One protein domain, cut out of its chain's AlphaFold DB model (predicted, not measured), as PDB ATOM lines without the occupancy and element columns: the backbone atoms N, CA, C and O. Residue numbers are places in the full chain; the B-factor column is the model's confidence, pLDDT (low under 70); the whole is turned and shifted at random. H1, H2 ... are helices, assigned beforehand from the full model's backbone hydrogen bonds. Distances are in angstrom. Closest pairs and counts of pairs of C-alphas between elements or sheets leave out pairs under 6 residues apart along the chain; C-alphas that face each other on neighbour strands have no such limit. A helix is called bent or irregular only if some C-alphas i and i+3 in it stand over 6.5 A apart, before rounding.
ATOM      1  N   PHE A 136     211.638 166.425  59.335       86.50
ATOM      2  CA  PHE A 136     211.433 165.509  60.454       86.50
ATOM      3  C   PHE A 136     212.381 164.308  60.385       86.50
ATOM      4  O   PHE A 136     213.302 164.257  61.195       86.50
ATOM      5  N   PHE A 137     212.217 163.375  59.438       85.12
ATOM      6  CA  PHE A 137     212.945 162.090  59.452       85.12
ATOM      7  C   PHE A 137     214.452 162.181  59.183       85.12
ATOM      8  O   PHE A 137     215.230 161.487  59.840       85.12
ATOM      9  N   GLU A 138     214.880 163.008  58.233       82.12
ATOM     10  CA  GLU A 138     216.300 163.315  57.999       82.12
ATOM     11  C   GLU A 138     216.816 164.439  58.901       82.12
ATOM     12  O   GLU A 138     218.022 164.546  59.121       82.12
ATOM     13  N   GLY A 139     215.907 165.256  59.431       84.31
ATOM     14  CA  GLY A 139     216.201 166.358  60.334       84.31
ATOM     15  C   GLY A 139     216.127 165.939  61.800       84.31
ATOM     16  O   GLY A 139     216.951 165.166  62.294       84.31
ATOM     17  N   ILE A 140     215.161 166.503  62.528       85.50
ATOM     18  CA  ILE A 140     215.135 166.456  64.000       85.50
ATOM     19  C   ILE A 140     214.993 165.041  64.579       85.50
ATOM     20  O   ILE A 140     215.578 164.739  65.621       85.50
ATOM     21  N   PHE A 141     214.290 164.151  63.877       86.94
ATOM     22  CA  PHE A 141     213.977 162.802  64.338       86.94
ATOM     23  C   PHE A 141     215.230 162.003  64.696       86.94
ATOM     24  O   PHE A 141     215.262 161.331  65.726       86.94
ATOM     25  N   GLN A 142     216.275 162.084  63.865       83.12
ATOM     26  CA  GLN A 142     217.495 161.299  64.069       83.12
ATOM     27  C   GLN A 142     218.165 161.665  65.393       83.12
ATOM     28  O   GLN A 142     218.613 160.787  66.132       83.12
ATOM     29  N   TYR A 143     218.189 162.958  65.720       86.31
ATOM     30  CA  TYR A 143     218.748 163.458  66.968       86.31
ATOM     31  C   TYR A 143     217.913 163.008  68.165       86.31
ATOM     32  O   TYR A 143     218.462 162.425  69.104       86.31
ATOM     33  N   ASP A 144     216.600 163.224  68.112       88.62
ATOM     34  CA  ASP A 144     215.700 162.961  69.235       88.62
ATOM     35  C   ASP A 144     215.619 161.469  69.569       88.62
ATOM     36  O   ASP A 144     215.717 161.078  70.734       88.62
ATOM     37  N   ILE A 145     215.533 160.609  68.554       89.12
ATOM     38  CA  ILE A 145     215.475 159.161  68.754       89.12
ATOM     39  C   ILE A 145     216.804 158.598  69.235       89.12
ATOM     40  O   ILE A 145     216.812 157.764  70.144       89.12
ATOM     41  N   CYS A 146     217.936 159.081  68.716       87.50
ATOM     42  CA  CYS A 146     219.236 158.690  69.258       87.50
ATOM     43  C   CYS A 146     219.356 159.082  70.739       87.50
ATOM     44  O   CYS A 146     219.836 158.286  71.548       87.50
ATOM     45  N   GLN A 147     218.883 160.274  71.124       91.12
ATOM     46  CA  GLN A 147     218.865 160.683  72.531       91.12
ATOM     47  C   GLN A 147     217.923 159.827  73.377       91.12
ATOM     48  O   GLN A 147     218.297 159.449  74.489       91.12
ATOM     49  N   ALA A 148     216.748 159.466  72.862       92.94
ATOM     50  CA  ALA A 148     215.811 158.596  73.563       92.94
ATOM     51  C   ALA A 148     216.391 157.189  73.794       92.94
ATOM     52  O   ALA A 148     216.344 156.670  74.910       92.94
ATOM     53  N   VAL A 149     217.030 156.599  72.781       92.69
ATOM     54  CA  VAL A 149     217.713 155.301  72.910       92.69
ATOM     55  C   VAL A 149     218.844 155.382  73.939       92.69
ATOM     56  O   VAL A 149     218.924 154.542  74.838       92.69
ATOM     57  N   LEU A 150     219.688 156.418  73.881       93.75
ATOM     58  CA  LEU A 150     220.748 156.637  74.873       93.75
ATOM     59  C   LEU A 150     220.190 156.833  76.287       93.75
ATOM     60  O   LEU A 150     220.781 156.353  77.257       93.75
ATOM     61  N   TYR A 151     219.063 157.528  76.417       96.38
ATOM     62  CA  TYR A 151     218.361 157.706  77.682       96.38
ATOM     63  C   TYR A 151     217.927 156.356  78.272       96.38
ATOM     64  O   TYR A 151     218.246 156.076  79.430       96.38
ATOM     65  N   PHE A 152     217.303 155.481  77.479       96.62
ATOM     66  CA  PHE A 152     216.880 154.156  77.946       96.62
ATOM     67  C   PHE A 152     218.060 153.248  78.320       96.62
ATOM     68  O   PHE A 152     218.001 152.540  79.330       96.62
ATOM     69  N   ILE A 153     219.168 153.324  77.576       95.94
ATOM     70  CA  ILE A 153     220.407 152.609  77.916       95.94
ATOM     71  C   ILE A 153     220.975 153.118  79.250       95.94
ATOM     72  O   ILE A 153     221.346 152.322  80.111       95.94
ATOM     73  N   ARG A 154     220.998 154.440  79.477       96.38
ATOM     74  CA  ARG A 154     221.441 155.035  80.756       96.38
ATOM     75  C   ARG A 154     220.539 154.643  81.926       96.38
ATOM     76  O   ARG A 154     221.037 154.442  83.033       96.38
ATOM     77  N   LYS A 155     219.234 154.490  81.681       96.44
ATOM     78  CA  LYS A 155     218.260 153.933  82.635       96.44
ATOM     79  C   LYS A 155     218.426 152.431  82.871       96.44
ATOM     80  O   LYS A 155     217.815 151.909  83.799       96.44
ATOM     81  N   LYS A 156     219.286 151.762  82.096       96.38
ATOM     82  CA  LYS A 156     219.544 150.318  82.137       96.38
ATOM     83  C   LYS A 156     218.320 149.469  81.780       96.38
ATOM     84  O   LYS A 156     218.212 148.343  82.254       96.38
ATOM     85  N   TYR A 157     217.417 149.986  80.942       96.88
ATOM     86  CA  TYR A 157     216.297 149.192  80.420       96.88
ATOM     87  C   TYR A 157     216.772 148.101  79.455       96.88
ATOM     88  O   TYR A 157     216.266 146.984  79.481       96.88
ATOM     89  N   PHE A 158     217.787 148.402  78.646       96.25
ATOM     90  CA  PHE A 158     218.451 147.457  77.750       96.25
ATOM     91  C   PHE A 158     219.887 147.927  77.470       96.25
ATOM     92  O   PHE A 158     220.293 149.018  77.883       96.25
ATOM     93  N   THR A 159     220.668 147.109  76.764       95.44
ATOM     94  CA  THR A 159     222.022 147.467  76.304       95.44
ATOM     95  C   THR A 159     222.059 147.686  74.793       95.44
ATOM     96  O   THR A 159     221.215 147.168  74.067       95.44
ATOM     97  N   LEU A 160     223.062 148.417  74.296       92.31
ATOM     98  CA  LEU A 160     223.253 148.582  72.850       92.31
ATOM     99  C   LEU A 160     223.427 147.229  72.138       92.31
ATOM    100  O   LEU A 160     222.902 147.043  71.046       92.31
ATOM    101  N   THR A 161     224.115 146.281  72.777       93.19
ATOM    102  CA  THR A 161     224.266 144.911  72.271       93.19
ATOM    103  C   THR A 161     222.913 144.224  72.125       93.19
ATOM    104  O   THR A 161     222.613 143.724  71.050       93.19
ATOM    105  N   GLU A 162     222.063 144.278  73.156       92.88
ATOM    106  CA  GLU A 162     220.721 143.681  73.114       92.88
ATOM    107  C   GLU A 162     219.839 144.329  72.036       92.88
ATOM    108  O   GLU A 162     219.136 143.628  71.315       92.88
ATOM    109  N   LEU A 163     219.902 145.655  71.873       91.88
ATOM    110  CA  LEU A 163     219.176 146.346  70.804       91.88
ATOM    111  C   LEU A 163     219.647 145.889  69.415       91.88
ATOM    112  O   LEU A 163     218.817 145.534  68.583       91.88
ATOM    113  N   ASN A 164     220.960 145.857  69.173       88.69
ATOM    114  CA  ASN A 164     221.521 145.424  67.890       88.69
ATOM    115  C   ASN A 164     221.190 143.958  67.590       88.69
ATOM    116  O   ASN A 164     220.839 143.627  66.462       88.69
ATOM    117  N   GLU A 165     221.249 143.079  68.592       90.06
ATOM    118  CA  GLU A 165     220.824 141.683  68.454       90.06
ATOM    119  C   GLU A 165     219.347 141.588  68.072       90.06
ATOM    120  O   GLU A 165     218.994 140.821  67.180       90.06
ATOM    121  N   ARG A 166     218.474 142.380  68.699       90.31
ATOM    122  CA  ARG A 166     217.042 142.387  68.376       90.31
ATOM    123  C   ARG A 166     216.758 142.916  66.976       90.31
ATOM    124  O   ARG A 166     215.923 142.331  66.296       90.31
ATOM    125  N   ILE A 167     217.460 143.959  66.537       86.81
ATOM    126  CA  ILE A 167     217.353 144.486  65.170       86.81
ATOM    127  C   ILE A 167     217.812 143.423  64.160       86.81
ATOM    128  O   ILE A 167     217.070 143.110  63.236       86.81
ATOM    129  N   ASN A 168     218.982 142.812  64.372       82.88
ATOM    130  CA  ASN A 168     219.558 141.825  63.449       82.88
ATOM    131  C   ASN A 168     218.766 140.511  63.393       82.88
ATOM    132  O   ASN A 168     218.695 139.869  62.348       82.88
ATOM    133  N   ASN A 169     218.166 140.098  64.511       84.19
ATOM    134  CA  ASN A 169     217.334 138.895  64.574       84.19
ATOM    135  C   ASN A 169     215.916 139.125  64.035       84.19
ATOM    136  O   ASN A 169     215.174 138.164  63.819       84.19
ATOM    137  N   PHE A 170     215.513 140.379  63.828       79.62
ATOM    138  CA  PHE A 170     214.237 140.687  63.210       79.62
ATOM    139  C   PHE A 170     214.385 140.553  61.691       79.62
ATOM    140  O   PHE A 170     215.026 141.370  61.038       79.62
ATOM    141  N   ALA A 171     213.810 139.493  61.118       62.56
ATOM    142  CA  ALA A 171     213.905 139.203  59.689       62.56
ATOM    143  C   ALA A 171     213.178 140.274  58.851       62.56
ATOM    144  O   ALA A 171     211.998 140.126  58.529       62.56
ATOM    145  N   TYR A 172     213.870 141.363  58.504       60.84
ATOM    146  CA  TYR A 172     213.292 142.451  57.720       60.84
ATOM    147  C   TYR A 172     214.316 143.107  56.783       60.84
ATOM    148  O   TYR A 172     215.030 144.026  57.161       60.84
ATOM    149  N   GLY A 173     214.313 142.680  55.516       54.78
ATOM    150  CA  GLY A 173     215.101 143.310  54.445       54.78
ATOM    151  C   GLY A 173     216.602 143.005  54.490       54.78
ATOM    152  O   GLY A 173     217.100 142.433  55.450       54.78
ATOM    153  N   LYS A 174     217.310 143.304  53.392       50.84
ATOM    154  CA  LYS A 174     218.752 143.041  53.254       50.84
ATOM    155  C   LYS A 174     219.571 143.874  54.242       50.84
ATOM    156  O   LYS A 174     219.205 145.004  54.536       50.84
ATOM    157  N   GLU A 175     220.692 143.296  54.660       51.91
ATOM    158  CA  GLU A 175     221.772 143.945  55.403       51.91
ATOM    159  C   GLU A 175     222.268 145.179  54.636       51.91
ATOM    160  O   GLU A 175     223.001 145.044  53.656       51.91
ATOM    161  N   ASP A 176     221.864 146.372  55.066       50.81
ATOM    162  CA  ASP A 176     222.610 147.591  54.767       50.81
ATOM    163  C   ASP A 176     223.543 147.871  55.953       50.81
ATOM    164  O   ASP A 176     223.188 147.671  57.117       50.81
ATOM    165  N   GLU A 177     224.785 148.240  55.637       52.22
ATOM    166  CA  GLU A 177     225.884 148.409  56.589       52.22
ATOM    167  C   GLU A 177     225.503 149.305  57.781       52.22
ATOM    168  O   GLU A 177     224.777 150.282  57.621       52.22
ATOM    169  N   ASN A 178     226.057 148.982  58.960       48.62
ATOM    170  CA  ASN A 178     225.878 149.637  60.268       48.62
ATOM    171  C   ASN A 178     226.191 151.151  60.283       48.62
ATOM    172  O   ASN A 178     227.115 151.604  60.964       48.62
ATOM    173  N   ASN A 179     225.416 151.959  59.573       51.12
ATOM    174  CA  ASN A 179     225.486 153.407  59.611       51.12
ATOM    175  C   ASN A 179     224.285 153.947  60.388       51.12
ATOM    176  O   ASN A 179     223.134 153.733  60.031       51.12
ATOM    177  N   LEU A 180     224.566 154.724  61.437       53.53
ATOM    178  CA  LEU A 180     223.558 155.473  62.206       53.53
ATOM    179  C   LEU A 180     222.856 156.564  61.379       53.53
ATOM    180  O   LEU A 180     221.924 157.202  61.861       53.53
ATOM    181  N   LYS A 181     223.317 156.809  60.147       60.69
ATOM    182  CA  LYS A 181     222.679 157.728  59.216       60.69
ATOM    183  C   LYS A 181     221.624 156.968  58.425       60.69
ATOM    184  O   LYS A 181     221.949 156.299  57.450       60.69
ATOM    185  N   MET A 182     220.382 157.110  58.863       74.19
ATOM    186  CA  MET A 182     219.222 156.515  58.213       74.19
ATOM    187  C   MET A 182     218.710 157.411  57.080       74.19
ATOM    188  O   MET A 182     218.717 158.640  57.195       74.19
ATOM    189  N   THR A 183     218.221 156.811  56.000       82.50
ATOM    190  CA  THR A 183     217.329 157.496  55.054       82.50
ATOM    191  C   THR A 183     215.988 157.818  55.725       82.50
ATOM    192  O   THR A 183     215.615 157.179  56.709       82.50
ATOM    193  N   SER A 184     215.204 158.761  55.183       82.12
ATOM    194  CA  SER A 184     213.855 159.063  55.708       82.12
ATOM    195  C   SER A 184     212.981 157.814  55.893       82.12
ATOM    196  O   SER A 184     212.232 157.683  56.861       82.12
ATOM    197  N   ARG A 185     213.099 156.859  54.962       82.38
ATOM    198  CA  ARG A 185     212.368 155.592  54.998       82.38
ATOM    199  C   ARG A 185     212.859 154.677  56.116       82.38
ATOM    200  O   ARG A 185     212.031 154.091  56.808       82.38
ATOM    201  N   GLU A 186     214.171 154.548  56.280       84.38
ATOM    202  CA  GLU A 186     214.770 153.775  57.374       84.38
ATOM    203  C   GLU A 186     214.418 154.377  58.734       84.38
ATOM    204  O   GLU A 186     214.071 153.638  59.645       84.38
ATOM    205  N   ALA A 187     214.421 155.706  58.856       86.62
ATOM    206  CA  ALA A 187     214.051 156.424  60.071       86.62
ATOM    207  C   ALA A 187     212.580 156.177  60.457       86.62
ATOM    208  O   ALA A 187     212.294 155.782  61.588       86.62
ATOM    209  N   TRP A 188     211.652 156.323  59.504       86.56
ATOM    210  CA  TRP A 188     210.241 155.973  59.708       86.56
ATOM    211  C   TRP A 188     210.059 154.504  60.098       86.56
ATOM    212  O   TRP A 188     209.327 154.179  61.032       86.56
ATOM    213  N   GLN A 189     210.747 153.601  59.399       85.25
ATOM    214  CA  GLN A 189     210.685 152.175  59.686       85.25
ATOM    215  C   GLN A 189     211.239 151.862  61.079       85.25
ATOM    216  O   GLN A 189     210.641 151.073  61.808       85.25
ATOM    217  N   PHE A 190     212.348 152.488  61.467       87.38
ATOM    218  CA  PHE A 190     212.925 152.339  62.793       87.38
ATOM    219  C   PHE A 190     211.955 152.820  63.868       87.38
ATOM    220  O   PHE A 190     211.726 152.074  64.812       87.38
ATOM    221  N   LEU A 191     211.322 153.993  63.704       89.12
ATOM    222  CA  LEU A 191     210.278 154.475  64.620       89.12
ATOM    223  C   LEU A 191     209.177 153.429  64.796       89.12
ATOM    224  O   LEU A 191     208.839 153.068  65.921       89.12
ATOM    225  N   TYR A 192     208.656 152.923  63.677       88.56
ATOM    226  CA  TYR A 192     207.551 151.970  63.652       88.56
ATOM    227  C   TYR A 192     207.900 150.632  64.315       88.56
ATOM    228  O   TYR A 192     207.061 150.020  64.975       88.56
ATOM    229  N   LEU A 193     209.144 150.171  64.161       90.00
ATOM    230  CA  LEU A 193     209.616 148.906  64.727       90.00
ATOM    231  C   LEU A 193     210.193 149.052  66.141       90.00
ATOM    232  O   LEU A 193     210.299 148.055  66.854       90.00
ATOM    233  N   LEU A 194     210.508 150.266  66.596       90.50
ATOM    234  CA  LEU A 194     211.084 150.517  67.917       90.50
ATOM    235  C   LEU A 194     210.244 149.922  69.070       90.50
ATOM    236  O   LEU A 194     210.829 149.267  69.935       90.50
ATOM    237  N   PRO A 195     208.897 150.023  69.092       92.12
ATOM    238  CA  PRO A 195     208.064 149.312  70.070       92.12
ATOM    239  C   PRO A 195     208.212 147.801  70.068       92.12
ATOM    240  O   PRO A 195     208.119 147.189  71.128       92.12
ATOM    241  N   ILE A 196     208.478 147.196  68.915       90.94
ATOM    242  CA  ILE A 196     208.716 145.756  68.815       90.94
ATOM    243  C   ILE A 196     210.111 145.422  69.353       90.94
ATOM    244  O   ILE A 196     210.288 144.409  70.027       90.94
ATOM    245  N   TYR A 197     211.098 146.285  69.103       91.94
ATOM    246  CA  TYR A 197     212.471 146.068  69.551       91.94
ATOM    247  C   TYR A 197     212.671 146.248  71.048       91.94
ATOM    248  O   TYR A 197     213.489 145.535  71.612       91.94
ATOM    249  N   ILE A 198     212.006 147.198  71.707       93.62
ATOM    250  CA  ILE A 198     212.311 147.527  73.114       93.62
ATOM    251  C   ILE A 198     211.079 147.692  74.006       93.62
ATOM    252  O   ILE A 198     211.229 147.946  75.200       93.62
ATOM    253  N   GLY A 199     209.865 147.552  73.470       93.88
ATOM    254  CA  GLY A 199     208.635 147.840  74.214       93.88
ATOM    255  C   GLY A 199     208.409 146.951  75.440       93.88
ATOM    256  O   GLY A 199     207.815 147.410  76.407       93.88
ATOM    257  N   ASP A 200     208.921 145.718  75.445       95.25
ATOM    258  CA  ASP A 200     208.909 144.803  76.601       95.25
ATOM    259  C   ASP A 200     209.947 145.158  77.679       95.25
ATOM    260  O   ASP A 200     209.888 144.629  78.788       95.25
ATOM    261  N   LYS A 201     210.910 146.029  77.363       95.31
ATOM    262  CA  LYS A 201     212.031 146.399  78.241       95.31
ATOM    263  C   LYS A 201     211.884 147.771  78.884       95.31
ATOM    264  O   LYS A 201     212.526 148.032  79.901       95.31
ATOM    265  N   VAL A 202     211.081 148.650  78.294       95.94
ATOM    266  CA  VAL A 202     210.899 150.035  78.746       95.94
ATOM    267  C   VAL A 202     209.654 150.146  79.624       95.94
ATOM    268  O   VAL A 202     208.622 149.545  79.334       95.94
ATOM    269  N   ASP A 203     209.733 150.936  80.699       94.94
ATOM    270  CA  ASP A 203     208.579 151.214  81.558       94.94
ATOM    271  C   ASP A 203     207.457 151.905  80.749       94.94
ATOM    272  O   ASP A 203     207.678 152.979  80.181       94.94
ATOM    273  N   PRO A 204     206.230 151.348  80.711       92.56
ATOM    274  CA  PRO A 204     205.095 151.951  80.015       92.56
ATOM    275  C   PRO A 204     204.762 153.391  80.442       92.56
ATOM    276  O   PRO A 204     204.138 154.118  79.655       92.56
ATOM    277  N   HIS A 205     205.150 153.781  81.661       94.62
ATOM    278  CA  HIS A 205     204.905 155.096  82.252       94.62
ATOM    279  C   HIS A 205     206.061 156.084  82.064       94.62
ATOM    280  O   HIS A 205     205.897 157.245  82.444       94.62
ATOM    281  N   ASP A 206     207.183 155.669  81.471       96.19
ATOM    282  CA  ASP A 206     208.309 156.555  81.190       96.19
ATOM    283  C   ASP A 206     207.896 157.687  80.231       96.19
ATOM    284  O   ASP A 206     207.231 157.461  79.217       96.19
ATOM    285  N   GLU A 207     208.266 158.925  80.555       95.25
ATOM    286  CA  GLU A 207     207.850 160.110  79.794       95.25
ATOM    287  C   GLU A 207     208.455 160.149  78.382       95.25
ATOM    288  O   GLU A 207     207.778 160.540  77.430       95.25
ATOM    289  N   VAL A 208     209.696 159.677  78.209       94.38
ATOM    290  CA  VAL A 208     210.335 159.581  76.886       94.38
ATOM    291  C   VAL A 208     209.664 158.478  76.068       94.38
ATOM    292  O   VAL A 208     209.452 158.629  74.865       94.38
ATOM    293  N   TRP A 209     209.249 157.390  76.722       95.38
ATOM    294  CA  TRP A 209     208.483 156.331  76.067       95.38
ATOM    295  C   TRP A 209     207.089 156.783  75.629       95.38
ATOM    296  O   TRP A 209     206.639 156.454  74.530       95.38
ATOM    297  N   LYS A 210     206.396 157.572  76.458       94.06
ATOM    298  CA  LYS A 210     205.125 158.207  76.082       94.06
ATOM    299  C   LYS A 210     205.298 159.112  74.867       94.06
ATOM    300  O   LYS A 210     204.492 159.005  73.950       94.06
ATOM    301  N   LEU A 211     206.356 159.924  74.831       91.31
ATOM    302  CA  LEU A 211     206.657 160.786  73.690       91.31
ATOM    303  C   LEU A 211     206.853 159.975  72.401       91.31
ATOM    304  O   LEU A 211     206.210 160.274  71.400       91.31
ATOM    305  N   ILE A 212     207.658 158.908  72.422       90.44
ATOM    306  CA  ILE A 212     207.845 158.040  71.243       90.44
ATOM    307  C   ILE A 212     206.508 157.475  70.754       90.44
ATOM    308  O   ILE A 212     206.236 157.497  69.558       90.44
ATOM    309  N   LYS A 213     205.642 157.025  71.669       87.94
ATOM    310  CA  LYS A 213     204.310 156.513  71.310       87.94
ATOM    311  C   LYS A 213     203.394 157.567  70.688       87.94
ATOM    312  O   LYS A 213     202.478 157.182  69.980       87.94
ATOM    313  N   THR A 214     203.605 158.860  70.945       87.38
ATOM    314  CA  THR A 214     202.828 159.931  70.289       87.38
ATOM    315  C   THR A 214     203.289 160.242  68.866       87.38
ATOM    316  O   THR A 214     202.573 160.926  68.143       87.38
ATOM    317  N   LEU A 215     204.472 159.763  68.470       83.06
ATOM    318  CA  LEU A 215     205.003 159.921  67.112       83.06
ATOM    319  C   LEU A 215     204.554 158.796  66.161       83.06
ATOM    320  O   LEU A 215     204.827 158.879  64.964       83.06
ATOM    321  N   LEU A 216     203.912 157.752  66.698       78.00
ATOM    322  CA  LEU A 216     203.362 156.594  65.985       78.00
ATOM    323  C   LEU A 216     201.872 156.782  65.699       78.00
ATOM    324  O   LEU A 216     201.453 156.398  64.585       78.00
TER     325      LEU A 216
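This is residues 136 to 216 of the 216 residues of an uncharacterized protein of Megaselia scalaris (UniProt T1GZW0). Two long helices, H1 and H3, run the same way as a narrow V and touch near their first residues; H2 lies crosswise at the last residues of H3, while the short H4 lies near both H1 and H3. Between H2 and H3 the chain swings out in a long loop, residues 170 to 183, of which residues 171 to 177 stick out from the body. The printed part has 81 residues with four named helices in the order H1, H2, H3, H4 and no named strand; the class is all helix. The whole is compact, with a radius of gyration of the C-alphas of 12.2 A and spans of 34 by 27 by 19 A.

H1, the longest helix, holds residues 136 to 154 and measures 24.9 A from C-alpha 136 at (211.433, 165.509, 60.454) to C-alpha 154. It has a kink of 34 degrees near residue 143 and is irregular, but only just: C-alphas 138 and 141 are 6.8 A apart. H3, residues 184 to 198, measures 20.9 A from C-alpha 184 at (213.855, 159.063, 55.708) to C-alpha 198. It too is only just irregular, with C-alphas 192 and 195 at 7.0 A. H2, residues 160 to 169, is 14.0 A long. H4, residues 207 to 214, is 10.8 A long and ends with C-alpha 214 at (202.828, 159.931, 70.289).

H1 touches H3 with residues 137 to 142 alone, and H3 touches it with residues 184 to 188 alone. Their closest C-alphas are those of Phe 137 and Ser 184, 4.9 A apart, and they run the same way at a shallow tilt of 24 degrees. H2 touches H3, which meets it with residues 197 to 198 alone. The closest C-alphas there are those of Arg 166 and Tyr 197, at 6.0 A, and the two helices are about perpendicular, at 75 degrees. H1 and H2 are close but not clearly touching, with the closest C-alphas, those of Ile 153 and Leu 160, 7.1 A apart. H4 is close to H1 but not clearly touching it: the closest C-alphas, of Ala 148 and Val 208, are 6.5 A apart, and they run opposite ways at a tilt of 36 degrees, only just steep. H4 and H3 are likewise close but not clearly touching, with the closest C-alphas, of Leu 191 and Ile 212, at 7.9 A. H2 and H4 are apart. In H2 and H4 every O i to N i+4 pair is within hydrogen-bond range; in H1 12 of 15 are, in H3 9 of 11.

The two C-alphas farthest apart, those of Lys 174 and His 205, are 34.3 A from each other. The printed part has no cut and ends at residue 216, the chain's last. The link from H2 to H3 is long, that from H1 to H2 tight, that from H3 to H4 short. The mean pLDDT of the printed part is 85.0; residues 171 to 181 are under 70.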